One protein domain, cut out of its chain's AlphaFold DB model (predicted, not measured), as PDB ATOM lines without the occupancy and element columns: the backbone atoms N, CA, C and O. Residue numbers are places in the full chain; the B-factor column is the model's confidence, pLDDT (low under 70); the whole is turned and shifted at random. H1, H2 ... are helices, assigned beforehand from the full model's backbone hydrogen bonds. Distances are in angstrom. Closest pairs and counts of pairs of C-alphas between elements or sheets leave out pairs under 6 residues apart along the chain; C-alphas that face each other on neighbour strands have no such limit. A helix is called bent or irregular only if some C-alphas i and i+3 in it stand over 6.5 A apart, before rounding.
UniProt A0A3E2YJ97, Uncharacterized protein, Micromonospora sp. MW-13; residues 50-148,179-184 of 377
ATOM      1  N   ARG A  50      19.091 -51.899  22.585       41.81
ATOM      2  CA  ARG A  50      18.330 -51.226  21.535       41.81
ATOM      3  C   ARG A  50      18.069 -49.753  21.835       41.81
ATOM      4  O   ARG A  50      17.617 -49.046  20.957       41.81
ATOM      5  N   ILE A  51      18.363 -49.230  23.021       41.75
ATOM      6  CA  ILE A  51      17.923 -47.862  23.356       41.75
ATOM      7  C   ILE A  51      18.768 -46.784  22.637       41.75
ATOM      8  O   ILE A  51      18.220 -45.782  22.180       41.75
ATOM      9  N   ARG A  52      20.067 -47.021  22.386       47.84
ATOM     10  CA  ARG A  52      20.896 -46.118  21.550       47.84
ATOM     11  C   ARG A  52      20.964 -46.527  20.075       47.84
ATOM     12  O   ARG A  52      20.843 -45.672  19.204       47.84
ATOM     13  N   LEU A  53      21.071 -47.824  19.788       46.62
ATOM     14  CA  LEU A  53      21.112 -48.342  18.417       46.62
ATOM     15  C   LEU A  53      19.741 -48.386  17.739       46.62
ATOM     16  O   LEU A  53      19.704 -48.186  16.539       46.62
ATOM     17  N   ALA A  54      18.626 -48.551  18.460       43.69
ATOM     18  CA  ALA A  54      17.284 -48.441  17.876       43.69
ATOM     19  C   ALA A  54      16.734 -47.018  17.859       43.69
ATOM     20  O   ALA A  54      15.713 -46.806  17.224       43.69
ATOM     21  N   SER A  55      17.407 -46.036  18.465       48.47
ATOM     22  CA  SER A  55      17.175 -44.631  18.106       48.47
ATOM     23  C   SER A  55      17.780 -44.342  16.729       48.47
ATOM     24  O   SER A  55      17.099 -43.787  15.878       48.47
ATOM     25  N   CYS A  56      18.999 -44.831  16.450       44.81
ATOM     26  CA  CYS A  56      19.586 -44.787  15.101       44.81
ATOM     27  C   CYS A  56      18.845 -45.686  14.102       44.81
ATOM     28  O   CYS A  56      18.553 -45.251  12.998       44.81
ATOM     29  N   SER A  57      18.488 -46.917  14.475       46.38
ATOM     30  CA  SER A  57      17.766 -47.821  13.584       46.38
ATOM     31  C   SER A  57      16.307 -47.411  13.423       46.38
ATOM     32  O   SER A  57      15.797 -47.592  12.338       46.38
ATOM     33  N   ARG A  58      15.633 -46.765  14.391       49.75
ATOM     34  CA  ARG A  58      14.356 -46.073  14.114       49.75
ATOM     35  C   ARG A  58      14.582 -44.857  13.223       49.75
ATOM     36  O   ARG A  58      13.908 -44.747  12.218       49.75
ATOM     37  N   LEU A  59      15.593 -44.023  13.448       50.88
ATOM     38  CA  LEU A  59      15.917 -42.939  12.505       50.88
ATOM     39  C   LEU A  59      16.206 -43.435  11.072       50.88
ATOM     40  O   LEU A  59      16.000 -42.678  10.135       50.88
ATOM     41  N   ILE A  60      16.643 -44.686  10.887       52.69
ATOM     42  CA  ILE A  60      16.952 -45.280   9.572       52.69
ATOM     43  C   ILE A  60      15.834 -46.232   9.058       52.69
ATOM     44  O   ILE A  60      15.736 -46.470   7.855       52.69
ATOM     45  N   CYS A  61      14.987 -46.793   9.933       47.22
ATOM     46  CA  CYS A  61      13.858 -47.692   9.611       47.22
ATOM     47  C   CYS A  61      12.490 -46.994   9.670       47.22
ATOM     48  O   CYS A  61      11.642 -47.250   8.825       47.22
ATOM     49  N   SER A  62      12.228 -46.186  10.705       43.59
ATOM     50  CA  SER A  62      10.955 -45.473  10.906       43.59
ATOM     51  C   SER A  62      10.875 -44.191  10.096       43.59
ATOM     52  O   SER A  62       9.785 -43.691   9.834       43.59
ATOM     53  N   ALA A  63      12.016 -43.669   9.674       42.53
ATOM     54  CA  ALA A  63      12.050 -42.715   8.603       42.53
ATOM     55  C   ALA A  63      12.459 -43.473   7.339       42.53
ATOM     56  O   ALA A  63      13.535 -44.068   7.274       42.53
ATOM     57  N   GLY A  64      11.694 -43.298   6.267       47.00
ATOM     58  CA  GLY A  64      12.354 -42.931   5.023       47.00
ATOM     59  C   GLY A  64      13.096 -41.622   5.281       47.00
ATOM     60  O   GLY A  64      12.643 -40.572   4.837       47.00
ATOM     61  N   ALA A  65      14.151 -41.654   6.110       49.22
ATOM     62  CA  ALA A  65      14.952 -40.497   6.427       49.22
ATOM     63  C   ALA A  65      15.559 -40.160   5.095       49.22
ATOM     64  O   ALA A  65      16.469 -40.837   4.616       49.22
ATOM     65  N   SER A  66      14.988 -39.133   4.477       57.03
ATOM     66  CA  SER A  66      15.655 -38.380   3.449       57.03
ATOM     67  C   SER A  66      17.105 -38.286   3.906       57.03
ATOM     68  O   SER A  66      17.373 -37.790   5.004       57.03
ATOM     69  N   THR A  67      18.011 -38.829   3.101       65.19
ATOM     70  CA  THR A  67      19.458 -38.752   3.288       65.19
ATOM     71  C   THR A  67      19.951 -37.423   3.892       65.19
ATOM     72  O   THR A  67      20.890 -37.500   4.686       65.19
ATOM     73  N   PRO A  68      19.340 -36.236   3.646       73.94
ATOM     74  CA  PRO A  68      19.652 -35.011   4.387       73.94
ATOM     75  C   PRO A  68      19.504 -35.092   5.913       73.94
ATOM     76  O   PRO A  68      20.420 -34.668   6.592       73.94
ATOM     77  N   VAL A  69      18.452 -35.678   6.493       79.19
ATOM     78  CA  VAL A  69      18.256 -35.662   7.963       79.19
ATOM     79  C   VAL A  69      19.336 -36.470   8.682       79.19
ATOM     80  O   VAL A  69      19.904 -36.024   9.678       79.19
ATOM     81  N   LEU A  70      19.660 -37.657   8.158       82.06
ATOM     82  CA  LEU A  70      20.757 -38.463   8.695       82.06
ATOM     83  C   LEU A  70      22.094 -37.739   8.516       82.06
ATOM     84  O   LEU A  70      22.915 -37.717   9.433       82.06
ATOM     85  N   ARG A  71      22.306 -37.130   7.346       81.19
ATOM     86  CA  ARG A  71      23.497 -36.332   7.059       81.19
ATOM     87  C   ARG A  71      23.635 -35.167   8.040       81.19
ATOM     88  O   ARG A  71      24.707 -35.015   8.613       81.19
ATOM     89  N   ASP A  72      22.579 -34.399   8.264       85.62
ATOM     90  CA  ASP A  72      22.566 -33.237   9.150       85.62
ATOM     91  C   ASP A  72      22.813 -33.660  10.594       85.62
ATOM     92  O   ASP A  72      23.674 -33.095  11.264       85.62
ATOM     93  N   TRP A  73      22.168 -34.736  11.057       89.06
ATOM     94  CA  TRP A  73      22.438 -35.283  12.383       89.06
ATOM     95  C   TRP A  73      23.909 -35.686  12.541       89.06
ATOM     96  O   TRP A  73      24.543 -35.343  13.543       89.06
ATOM     97  N   LEU A  74      24.475 -36.376  11.546       84.94
ATOM     98  CA  LEU A  74      25.879 -36.772  11.559       84.94
ATOM     99  C   LEU A  74      26.803 -35.555  11.540       84.94
ATOM    100  O   LEU A  74      27.830 -35.598  12.215       84.94
ATOM    101  N   LEU A  75      26.466 -34.493  10.805       85.00
ATOM    102  CA  LEU A  75      27.232 -33.246  10.755       85.00
ATOM    103  C   LEU A  75      27.216 -32.519  12.104       85.00
ATOM    104  O   LEU A  75      28.284 -32.175  12.610       85.00
ATOM    105  N   THR A  76      26.043 -32.373  12.723       91.12
ATOM    106  CA  THR A  76      25.874 -31.728  14.034       91.12
ATOM    107  C   THR A  76      26.591 -32.498  15.148       91.12
ATOM    108  O   THR A  76      27.171 -31.903  16.053       91.12
ATOM    109  N   HIS A  77      26.636 -33.832  15.069       91.25
ATOM    110  CA  HIS A  77      27.225 -34.689  16.104       91.25
ATOM    111  C   HIS A  77      28.623 -35.190  15.726       91.25
ATOM    112  O   HIS A  77      28.909 -36.392  15.731       91.25
ATOM    113  N   SER A  78      29.539 -34.263  15.429       87.00
ATOM    114  CA  SER A  78      30.888 -34.596  14.950       87.00
ATOM    115  C   SER A  78      31.747 -35.431  15.909       87.00
ATOM    116  O   SER A  78      32.638 -36.164  15.469       87.00
ATOM    117  N   ARG A  79      31.437 -35.375  17.208       91.44
ATOM    118  CA  ARG A  79      32.128 -36.106  18.282       91.44
ATOM    119  C   ARG A  79      31.440 -37.415  18.693       91.44
ATOM    120  O   ARG A  79      31.982 -38.153  19.510       91.44
ATOM    121  N   ALA A  80      30.274 -37.747  18.131       91.81
ATOM    122  CA  ALA A  80      29.528 -38.960  18.480       91.81
ATOM    123  C   ALA A  80      30.067 -40.202  17.743       91.81
ATOM    124  O   ALA A  80      29.358 -40.844  16.965       91.81
ATOM    125  N   TYR A  81      31.339 -40.544  17.971       89.00
ATOM    126  CA  TYR A  81      32.049 -41.601  17.239       89.00
ATOM    127  C   TYR A  81      31.347 -42.962  17.293       89.00
ATOM    128  O   TYR A  81      31.245 -43.639  16.275       89.00
ATOM    129  N   THR A  82      30.816 -43.345  18.455       90.56
ATOM    130  CA  THR A  82      30.122 -44.630  18.644       90.56
ATOM    131  C   THR A  82      28.823 -44.712  17.849       90.56
ATOM    132  O   THR A  82      28.532 -45.738  17.241       90.56
ATOM    133  N   ALA A  83      28.057 -43.622  17.809       89.00
ATOM    134  CA  ALA A  83      26.816 -43.557  17.053       89.00
ATOM    135  C   ALA A  83      27.078 -43.499  15.542       89.00
ATOM    136  O   ALA A  83      26.405 -44.183  14.778       89.00
ATOM    137  N   ARG A  84      28.106 -42.763  15.107       89.62
ATOM    138  CA  ARG A  84      28.557 -42.758  13.708       89.62
ATOM    139  C   ARG A  84      28.981 -44.147  13.243       89.62
ATOM    140  O   ARG A  84      28.560 -44.581  12.177       89.62
ATOM    141  N   ASP A  85      29.773 -44.852  14.047       91.44
ATOM    142  CA  ASP A  85      30.224 -46.206  13.718       91.44
ATOM    143  C   ASP A  85      29.047 -47.194  13.646       91.44
ATOM    144  O   ASP A  85      28.973 -48.009  12.730       91.44
ATOM    145  N   ALA A  86      28.067 -47.060  14.546       91.19
ATOM    146  CA  ALA A  86      26.817 -47.815  14.496       91.19
ATOM    147  C   ALA A  86      26.017 -47.557  13.206       91.19
ATOM    148  O   ALA A  86      25.633 -48.511  12.529       91.19
ATOM    149  N   VAL A  87      25.814 -46.287  12.839       91.25
ATOM    150  CA  VAL A  87      25.158 -45.902  11.577       91.25
ATOM    151  C   VAL A  87      25.911 -46.489  10.388       91.25
ATOM    152  O   VAL A  87      25.297 -47.005   9.460       91.25
ATOM    153  N   TRP A  88      27.242 -46.451  10.417       92.50
ATOM    154  CA  TRP A  88      28.057 -46.931   9.312       92.50
ATOM    155  C   TRP A  88      28.003 -48.444   9.132       92.50
ATOM    156  O   TRP A  88      27.904 -48.924   8.004       92.50
ATOM    157  N   ARG A  89      28.008 -49.204  10.232       93.69
ATOM    158  CA  ARG A  89      27.816 -50.661  10.190       93.69
ATOM    159  C   ARG A  89      26.457 -51.033   9.616       93.69
ATOM    160  O   ARG A  89      26.404 -51.899   8.747       93.69
ATOM    161  N   GLU A  90      25.395 -50.363  10.059       93.00
ATOM    162  CA  GLU A  90      24.043 -50.580   9.532       93.00
ATOM    163  C   GLU A  90      23.982 -50.262   8.037       93.00
ATOM    164  O   GLU A  90      23.476 -51.046   7.241       93.00
ATOM    165  N   LEU A  91      24.567 -49.139   7.627       93.69
ATOM    166  CA  LEU A  91      24.539 -48.702   6.241       93.69
ATOM    167  C   LEU A  91      25.294 -49.675   5.319       93.69
ATOM    168  O   LEU A  91      24.809 -49.996   4.235       93.69
ATOM    169  N   ILE A  92      26.443 -50.203   5.758       93.75
ATOM    170  CA  ILE A  92      27.179 -51.255   5.037       93.75
ATOM    171  C   ILE A  92      26.357 -52.544   4.952       93.75
ATOM    172  O   ILE A  92      26.343 -53.189   3.903       93.75
ATOM    173  N   LEU A  93      25.686 -52.930   6.039       94.38
ATOM    174  CA  LEU A  93      24.841 -54.121   6.074       94.38
ATOM    175  C   LEU A  93      23.700 -54.005   5.054       94.38
ATOM    176  O   LEU A  93      23.541 -54.897   4.222       94.38
ATOM    177  N   ARG A  94      22.998 -52.870   5.020       94.56
ATOM    178  CA  ARG A  94      21.940 -52.624   4.029       94.56
ATOM    179  C   ARG A  94      22.451 -52.512   2.605       94.56
ATOM    180  O   ARG A  94      21.831 -53.037   1.690       94.56
ATOM    181  N   ALA A  95      23.614 -51.900   2.395       95.19
ATOM    182  CA  ALA A  95      24.230 -51.848   1.070       95.19
ATOM    183  C   ALA A  95      24.508 -53.243   0.488       95.19
ATOM    184  O   ALA A  95      24.533 -53.398  -0.732       95.19
ATOM    185  N   ARG A  96      24.698 -54.254   1.344       93.94
ATOM    186  CA  ARG A  96      24.892 -55.647   0.925       93.94
ATOM    187  C   ARG A  96      23.592 -56.419   0.757       93.94
ATOM    188  O   ARG A  96      23.526 -57.264  -0.129       93.94
ATOM    189  N   LEU A  97      22.604 -56.170   1.613       95.06
ATOM    190  CA  LEU A  97      21.380 -56.974   1.676       95.06
ATOM    191  C   LEU A  97      20.216 -56.371   0.880       95.06
ATOM    192  O   LEU A  97      19.483 -57.102   0.223       95.06
ATOM    193  N   ASP A  98      20.082 -55.047   0.881       94.06
ATOM    194  CA  ASP A  98      18.862 -54.340   0.470       94.06
ATOM    195  C   ASP A  98      18.991 -53.643  -0.903       94.06
ATOM    196  O   ASP A  98      18.124 -52.871  -1.318       94.06
ATOM    197  N   GLY A  99      20.080 -53.905  -1.634       90.56
ATOM    198  CA  GLY A  99      20.235 -53.531  -3.041       90.56
ATOM    199  C   GLY A  99      20.907 -52.172  -3.329       90.56
ATOM    200  O   GLY A  99      21.485 -51.526  -2.449       90.56
ATOM    201  N   PRO A 100      20.879 -51.720  -4.600       93.81
ATOM    202  CA  PRO A 100      21.754 -50.656  -5.106       93.81
ATOM    203  C   PRO A 100      21.461 -49.259  -4.543       93.81
ATOM    204  O   PRO A 100      22.359 -48.420  -4.505       93.81
ATOM    205  N   ALA A 101      20.242 -48.993  -4.064       93.06
ATOM    206  CA  ALA A 101      19.911 -47.710  -3.442       93.06
ATOM    207  C   ALA A 101      20.775 -47.446  -2.193       93.06
ATOM    208  O   ALA A 101      21.290 -46.341  -2.001       93.06
ATOM    209  N   TRP A 102      21.013 -48.483  -1.388       94.75
ATOM    210  CA  TRP A 102      21.856 -48.404  -0.196       94.75
ATOM    211  C   TRP A 102      23.344 -48.297  -0.529       94.75
ATOM    212  O   TRP A 102      24.085 -47.631   0.192       94.75
ATOM    213  N   VAL A 103      23.780 -48.859  -1.660       96.06
ATOM    214  CA  VAL A 103      25.140 -48.661  -2.190       96.06
ATOM    215  C   VAL A 103      25.378 -47.192  -2.549       96.06
ATOM    216  O   VAL A 103      26.412 -46.630  -2.185       96.06
ATOM    217  N   VAL A 104      24.415 -46.539  -3.209       95.69
ATOM    218  CA  VAL A 104      24.506 -45.106  -3.539       95.69
ATOM    219  C   VAL A 104      24.507 -44.251  -2.273       95.69
ATOM    220  O   VAL A 104      25.315 -43.329  -2.165       95.69
ATOM    221  N   ALA A 105      23.671 -44.583  -1.283       92.38
ATOM    222  CA  ALA A 105      23.690 -43.911   0.015       92.38
ATOM    223  C   ALA A 105      25.057 -44.060   0.714       92.38
ATOM    224  O   ALA A 105      25.595 -43.078   1.228       92.38
ATOM    225  N   ALA A 106      25.661 -45.253   0.666       94.38
ATOM    226  CA  ALA A 106      26.989 -45.519   1.223       94.38
ATOM    227  C   ALA A 106      28.076 -44.713   0.529       94.38
ATOM    228  O   ALA A 106      28.880 -44.057   1.189       94.38
ATOM    229  N   ALA A 107      28.073 -44.719  -0.801       96.06
ATOM    230  CA  ALA A 107      29.006 -43.930  -1.586       96.06
ATOM    231  C   ALA A 107      28.856 -42.439  -1.256       96.06
ATOM    232  O   ALA A 107      29.840 -41.797  -0.896       96.06
ATOM    233  N   GLY A 108      27.628 -41.909  -1.272       93.94
ATOM    234  CA  GLY A 108      27.340 -40.503  -0.982       93.94
ATOM    235  C   GLY A 108      27.842 -40.052   0.389       93.94
ATOM    236  O   GLY A 108      28.461 -38.995   0.510       93.94
ATOM    237  N   MET A 109      27.649 -40.884   1.410       91.69
ATOM    238  CA  MET A 109      28.138 -40.615   2.761       91.69
ATOM    239  C   MET A 109      29.666 -40.742   2.894       91.69
ATOM    240  O   MET A 109      30.268 -40.034   3.700       91.69
ATOM    241  N   ALA A 110      30.310 -41.601   2.095       93.81
ATOM    242  CA  ALA A 110      31.764 -41.781   2.083       93.81
ATOM    243  C   ALA A 110      32.506 -40.707   1.264       93.81
ATOM    244  O   ALA A 110      33.672 -40.416   1.551       93.81
ATOM    245  N   LEU A 111      31.851 -40.100   0.265       95.06
ATOM    246  CA  LEU A 111      32.455 -39.171  -0.701       95.06
ATOM    247  C   LEU A 111      33.326 -38.071  -0.069       95.06
ATOM    248  O   LEU A 111      34.433 -37.863  -0.563       95.06
ATOM    249  N   PRO A 112      32.919 -37.375   1.010       90.50
ATOM    250  CA  PRO A 112      33.755 -36.337   1.613       90.50
ATOM    251  C   PRO A 112      35.126 -36.845   2.086       90.50
ATOM    252  O   PRO A 112      36.124 -36.130   1.990       90.50
ATOM    253  N   ALA A 113      35.184 -38.074   2.598       91.00
ATOM    254  CA  ALA A 113      36.427 -38.698   3.029       91.00
ATOM    255  C   ALA A 113      37.211 -39.273   1.837       91.00
ATOM    256  O   ALA A 113      38.423 -39.075   1.766       91.00
ATOM    257  N   LEU A 114      36.531 -39.875   0.852       95.44
ATOM    258  CA  LEU A 114      37.164 -40.338  -0.393       95.44
ATOM    259  C   LEU A 114      37.837 -39.184  -1.155       95.44
ATOM    260  O   LEU A 114      38.975 -39.328  -1.591       95.44
ATOM    261  N   ARG A 115      37.196 -38.008  -1.231       95.19
ATOM    262  CA  ARG A 115      37.768 -36.793  -1.842       95.19
ATOM    263  C   ARG A 115      39.026 -36.311  -1.129       95.19
ATOM    264  O   ARG A 115      39.953 -35.834  -1.777       95.19
ATOM    265  N   ARG A 116      39.082 -36.435   0.200       95.19
ATOM    266  CA  ARG A 116      40.288 -36.105   0.970       95.19
ATOM    267  C   ARG A 116      41.430 -37.073   0.679       95.19
ATOM    268  O   ARG A 116      42.547 -36.619   0.455       95.19
ATOM    269  N   CYS A 117      41.146 -38.374   0.609       95.94
ATOM    270  CA  CYS A 117      42.127 -39.374   0.185       95.94
ATOM    271  C   CYS A 117      42.627 -39.098  -1.240       95.94
ATOM    272  O   CYS A 117      43.830 -39.118  -1.478       95.94
ATOM    273  N   ALA A 118      41.722 -38.774  -2.168       95.88
ATOM    274  CA  ALA A 118      42.080 -38.405  -3.534       95.88
ATOM    275  C   ALA A 118      43.003 -37.181  -3.571       95.88
ATOM    276  O   ALA A 118      44.012 -37.198  -4.265       95.88
ATOM    277  N   GLY A 119      42.708 -36.147  -2.775       96.25
ATOM    278  CA  GLY A 119      43.560 -34.965  -2.644       96.25
ATOM    279  C   GLY A 119      44.986 -35.300  -2.200       96.25
ATOM    280  O   GLY A 119      45.938 -34.791  -2.780       96.25
ATOM    281  N   GLN A 120      45.139 -36.207  -1.232       96.56
ATOM    282  CA  GLN A 120      46.456 -36.668  -0.776       96.56
ATOM    283  C   GLN A 120      47.195 -37.474  -1.851       96.56
ATOM    284  O   GLN A 120      48.392 -37.301  -2.035       96.56
ATOM    285  N   LEU A 121      46.478 -38.323  -2.590       95.81
ATOM    286  CA  LEU A 121      47.048 -39.155  -3.653       95.81
ATOM    287  C   LEU A 121      47.410 -38.370  -4.913       95.81
ATOM    288  O   LEU A 121      48.236 -38.818  -5.702       95.81
ATOM    289  N   ARG A 122      46.802 -37.197  -5.101       96.81
ATOM    290  CA  ARG A 122      47.116 -36.285  -6.202       96.81
ATOM    291  C   ARG A 122      48.436 -35.544  -6.007       96.81
ATOM    292  O   ARG A 122      48.977 -35.043  -6.989       96.81
ATOM    293  N   VAL A 123      48.966 -35.454  -4.785       96.38
ATOM    294  CA  VAL A 123      50.242 -34.767  -4.534       96.38
ATOM    295  C   VAL A 123      51.361 -35.502  -5.280       96.38
ATOM    296  O   VAL A 123      51.671 -36.649  -4.972       96.38
ATOM    297  N   GLY A 124      51.945 -34.848  -6.289       94.50
ATOM    298  CA  GLY A 124      52.982 -35.430  -7.150       94.50
ATOM    299  C   GLY A 124      52.466 -36.315  -8.295       94.50
ATOM    300  O   GLY A 124      53.272 -36.844  -9.058       94.50
ATOM    301  N   TRP A 125      51.148 -36.467  -8.457       95.56
ATOM    302  CA  TRP A 125      50.560 -37.178  -9.594       95.56
ATOM    303  C   TRP A 125      50.402 -36.248 -10.802       95.56
ATOM    304  O   TRP A 125      49.783 -35.192 -10.701       95.56
ATOM    305  N   SER A 126      50.931 -36.652 -11.959       96.31
ATOM    306  CA  SER A 126      50.882 -35.871 -13.207       96.31
ATOM    307  C   SER A 126      49.764 -36.287 -14.178       96.31
ATOM    308  O   SER A 126      49.646 -35.700 -15.255       96.31
ATOM    309  N   GLY A 127      48.969 -37.306 -13.837       95.44
ATOM    310  CA  GLY A 127      47.852 -37.792 -14.656       95.44
ATOM    311  C   GLY A 127      46.536 -37.048 -14.408       95.44
ATOM    312  O   GLY A 127      46.492 -36.057 -13.679       95.44
ATOM    313  N   ASP A 128      45.445 -37.546 -15.000       96.38
ATOM    314  CA  ASP A 128      44.114 -36.970 -14.790       96.38
ATOM    315  C   ASP A 128      43.663 -37.185 -13.335       96.38
ATOM    316  O   ASP A 128      43.764 -38.274 -12.764       96.38
ATOM    317  N   ALA A 129      43.164 -36.116 -12.725       94.81
ATOM    318  CA  ALA A 129      42.606 -36.110 -11.387       94.81
ATOM    319  C   ALA A 129      41.353 -37.002 -11.293       94.81
ATOM    320  O   ALA A 129      41.102 -37.598 -10.238       94.81
ATOM    321  N   HIS A 130      40.592 -37.112 -12.386       95.50
ATOM    322  CA  HIS A 130      39.400 -37.949 -12.475       95.50
ATOM    323  C   HIS A 130      39.717 -39.445 -12.452       95.50
ATOM    324  O   HIS A 130      38.922 -40.205 -11.902       95.50
ATOM    325  N   ASP A 131      40.882 -39.860 -12.958       95.44
ATOM    326  CA  ASP A 131      41.308 -41.262 -12.903       95.44
ATOM    327  C   ASP A 131      41.494 -41.704 -11.444       95.44
ATOM    328  O   ASP A 131      40.983 -42.744 -11.035       95.44
ATOM    329  N   ILE A 132      42.134 -40.868 -10.615       96.44
ATOM    330  CA  ILE A 132      42.294 -41.142  -9.177       96.44
ATOM    331  C   ILE A 132      40.934 -41.223  -8.472       96.44
ATOM    332  O   ILE A 132      40.715 -42.126  -7.664       96.44
ATOM    333  N   ASP A 133      40.016 -40.297  -8.763       95.50
ATOM    334  CA  ASP A 133      38.680 -40.307  -8.152       95.50
ATOM    335  C   ASP A 133      37.904 -41.575  -8.529       95.50
ATOM    336  O   ASP A 133      37.282 -42.202  -7.665       95.50
ATOM    337  N   ALA A 134      37.959 -41.966  -9.805       96.19
ATOM    338  CA  ALA A 134      37.294 -43.156 -10.318       96.19
ATOM    339  C   ALA A 134      37.868 -44.438  -9.701       96.19
ATOM    340  O   ALA A 134      37.098 -45.294  -9.264       96.19
ATOM    341  N   GLU A 135      39.193 -44.556  -9.595       96.62
ATOM    342  CA  GLU A 135      39.856 -45.711  -8.976       96.62
ATOM    343  C   GLU A 135      39.523 -45.831  -7.484       96.62
ATOM    344  O   GLU A 135      39.178 -46.910  -7.001       96.62
ATOM    345  N   ILE A 136      39.537 -44.719  -6.740       96.81
ATOM    346  CA  ILE A 136      39.183 -44.713  -5.312       96.81
ATOM    347  C   ILE A 136      37.722 -45.111  -5.103       96.81
ATOM    348  O   ILE A 136      37.420 -45.910  -4.211       96.81
ATOM    349  N   LEU A 137      36.807 -44.566  -5.909       96.38
ATOM    350  CA  LEU A 137      35.393 -44.911  -5.823       96.38
ATOM    351  C   LEU A 137      35.159 -46.380  -6.197       96.38
ATOM    352  O   LEU A 137      34.426 -47.078  -5.499       96.38
ATOM    353  N   THR A 138      35.818 -46.868  -7.246       96.38
ATOM    354  CA  THR A 138      35.738 -48.271  -7.678       96.38
ATOM    355  C   THR A 138      36.253 -49.209  -6.587       96.38
ATOM    356  O   THR A 138      35.574 -50.175  -6.239       96.38
ATOM    357  N   ALA A 139      37.394 -48.890  -5.970       95.69
ATOM    358  CA  ALA A 139      37.947 -49.651  -4.854       95.69
ATOM    359  C   ALA A 139      37.014 -49.657  -3.630       95.69
ATOM    360  O   ALA A 139      36.835 -50.696  -2.993       95.69
ATOM    361  N   PHE A 140      36.380 -48.523  -3.318       95.94
ATOM    362  CA  PHE A 140      35.386 -48.439  -2.247       95.94
ATOM    363  C   PHE A 140      34.175 -49.342  -2.521       95.94
ATOM    364  O   PHE A 140      33.762 -50.097  -1.641       95.94
ATOM    365  N   LEU A 141      33.625 -49.301  -3.736       95.88
ATOM    366  CA  LEU A 141      32.470 -50.116  -4.120       95.88
ATOM    367  C   LEU A 141      32.799 -51.615  -4.131       95.88
ATOM    368  O   LEU A 141      31.984 -52.420  -3.679       95.88
ATOM    369  N   ALA A 142      34.000 -51.991  -4.579       94.56
ATOM    370  CA  ALA A 142      34.482 -53.367  -4.506       94.56
ATOM    371  C   ALA A 142      34.569 -53.853  -3.049       94.56
ATOM    372  O   ALA A 142      33.984 -54.876  -2.701       94.56
ATOM    373  N   ALA A 143      35.190 -53.072  -2.158       93.31
ATOM    374  CA  ALA A 143      35.276 -53.405  -0.731       93.31
ATOM    375  C   ALA A 143      33.898 -53.484  -0.047       93.31
ATOM    376  O   ALA A 143      33.673 -54.290   0.864       93.31
ATOM    377  N   LEU A 144      32.951 -52.647  -0.482       94.00
ATOM    378  CA  LEU A 144      31.582 -52.675   0.018       94.00
ATOM    379  C   LEU A 144      30.893 -53.998  -0.335       94.00
ATOM    380  O   LEU A 144      30.276 -54.600   0.547       94.00
ATOM    381  N   ARG A 145      31.052 -54.465  -1.581       91.62
ATOM    382  CA  ARG A 145      30.470 -55.713  -2.096       91.62
ATOM    383  C   ARG A 145      31.124 -56.959  -1.504       91.62
ATOM    384  O   ARG A 145      30.416 -57.839  -1.025       91.62
ATOM    385  N   ASP A 146      32.450 -57.014  -1.504       89.69
ATOM    386  CA  ASP A 146      33.195 -58.252  -1.230       89.69
ATOM    387  C   ASP A 146      33.381 -58.532   0.267       89.69
ATOM    388  O   ASP A 146      33.900 -59.574   0.672       89.69
ATOM    389  N   GLY A 147      32.944 -57.606   1.121       80.88
ATOM    390  CA  GLY A 147      33.278 -57.682   2.530       80.88
ATOM    391  C   GLY A 147      34.658 -57.102   2.796       80.88
ATOM    392  O   GLY A 147      35.601 -57.299   2.035       80.88
ATOM    393  N   TRP A 148      34.822 -56.466   3.954       65.81
ATOM    394  CA  TRP A 148      36.149 -56.221   4.516       65.81
ATOM    395  C   TRP A 148      36.691 -57.545   5.064       65.81
ATOM    396  O   TRP A 148      36.856 -57.719   6.268       65.81
ATOM    397  N   PRO A 179      36.624 -48.176   9.928       50.59
ATOM    398  CA  PRO A 179      35.865 -47.016   9.469       50.59
ATOM    399  C   PRO A 179      35.857 -45.869  10.488       50.59
ATOM    400  O   PRO A 179      35.965 -44.710  10.102       50.59
ATOM    401  N   SER A 180      35.870 -46.180  11.787       46.91
ATOM    402  CA  SER A 180      36.019 -45.217  12.884       46.91
ATOM    403  C   SER A 180      37.214 -44.257  12.746       46.91
ATOM    404  O   SER A 180      37.057 -43.072  13.029       46.91
ATOM    405  N   THR A 181      38.379 -44.698  12.249       47.44
ATOM    406  CA  THR A 181      39.551 -43.820  12.058       47.44
ATOM    407  C   THR A 181      39.444 -42.955  10.802       47.44
ATOM    408  O   THR A 181      39.964 -41.843  10.786       47.44
ATOM    409  N   MET A 182      38.740 -43.424   9.763       48.75
ATOM    410  CA  MET A 182      38.407 -42.604   8.587       48.75
ATOM    411  C   MET A 182      37.574 -41.383   9.017       48.75
ATOM    412  O   MET A 182      37.829 -40.268   8.554       48.75
ATOM    413  N   TRP A 183      36.679 -41.567   9.997       53.28
ATOM    414  CA  TRP A 183      35.887 -40.495  10.609       53.28
ATOM    415  C   TRP A 183      36.684 -39.585  11.556       53.28
ATOM    416  O   TRP A 183      36.387 -38.396  11.625       53.28
ATOM    417  N   SER A 184      37.722 -40.079  12.240       49.34
ATOM    418  CA  SER A 184      38.616 -39.232  13.057       49.34
ATOM    419  C   SER A 184      39.346 -38.188  12.210       49.34
ATOM    420  O   SER A 184      39.415 -37.022  12.589       49.34
TER     421      SER A 184
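What this domain is: This is residues 50 to 148 and 179 to 184 of the 377 residues of an uncharacterized protein of Micromonospora sp. MW-13 (UniProt A0A3E2YJ97). H3 forms the core of an elongated set of mostly crossed helices, with H4a folded back beside it as a helical hairpin and H1 and short H6 packed on it. Bent H4 leads away through H4b, and H5 returns to H3, making a V whose linking residues 123 to 128 stick out. The 105 printed residues include six named helices, H1 to H6 in chain order, and no named strand: all helix. The whole is compact, with a radius of gyration of the C-alphas of 15.0 A and spans of 50 by 29 by 24 A.

Where its parts are: H1, residues 50 to 61, begins at C-alpha 50 (18.330, -51.226, 21.535). H2 is residues 67 to 76, and H3 is residues 81 to 97, 24.3 A long. H4, residues 100 to 121, was assigned as one helix by its hydrogen bonds but is bent, with C-alphas 109 and 112 7.2 A apart; its arms are H4a, residues 100 to 109, and H4b, residues 112 to 121. H5, residues 129 to 146, is 26.1 A long. H6, residues 179 to 184, ends at C-alpha 184 (38.616, -39.232, 13.057).

How they stand to each other: The hub H3 touches H1, the C-alphas of Cys 56 and Val 87 being closest at 6.7 A. H3 and H4a touch as a hairpin at a shallow tilt of 27 degrees, opposite ways, with C-alphas 95 and 102 closest at 4.4 A. H5 touches H3 with residues 144 to 145 alone, closest C-alphas 96 and 145 at 6.3 A, about perpendicular at 78 degrees. H4b and H5 touch at a steep tilt of 56 degrees, closest C-alphas 118 and 133 at 6.0 A. H6 touches H3, closest C-alphas 85 and 180 at 5.9 A. H2 is close to but not clearly touching H3, closest C-alphas 74 and 84 at 6.9 A. Every O i to N i+4 pair is within hydrogen-bond range in H2, H3, H4a, H4b, H5 and H6, against 7 of 8 in H1.

The domain as a whole: The farthest C-alphas, Ile 51 and Ser 126, are 50.7 A apart. Residues 149 to 178 are not printed; C-alphas 148 and 179 are 10.5 A apart across the cut. Of the links printed whole, none is long. The model's pLDDT is under 70 at residues 50 to 67, 148 and 179 to 184.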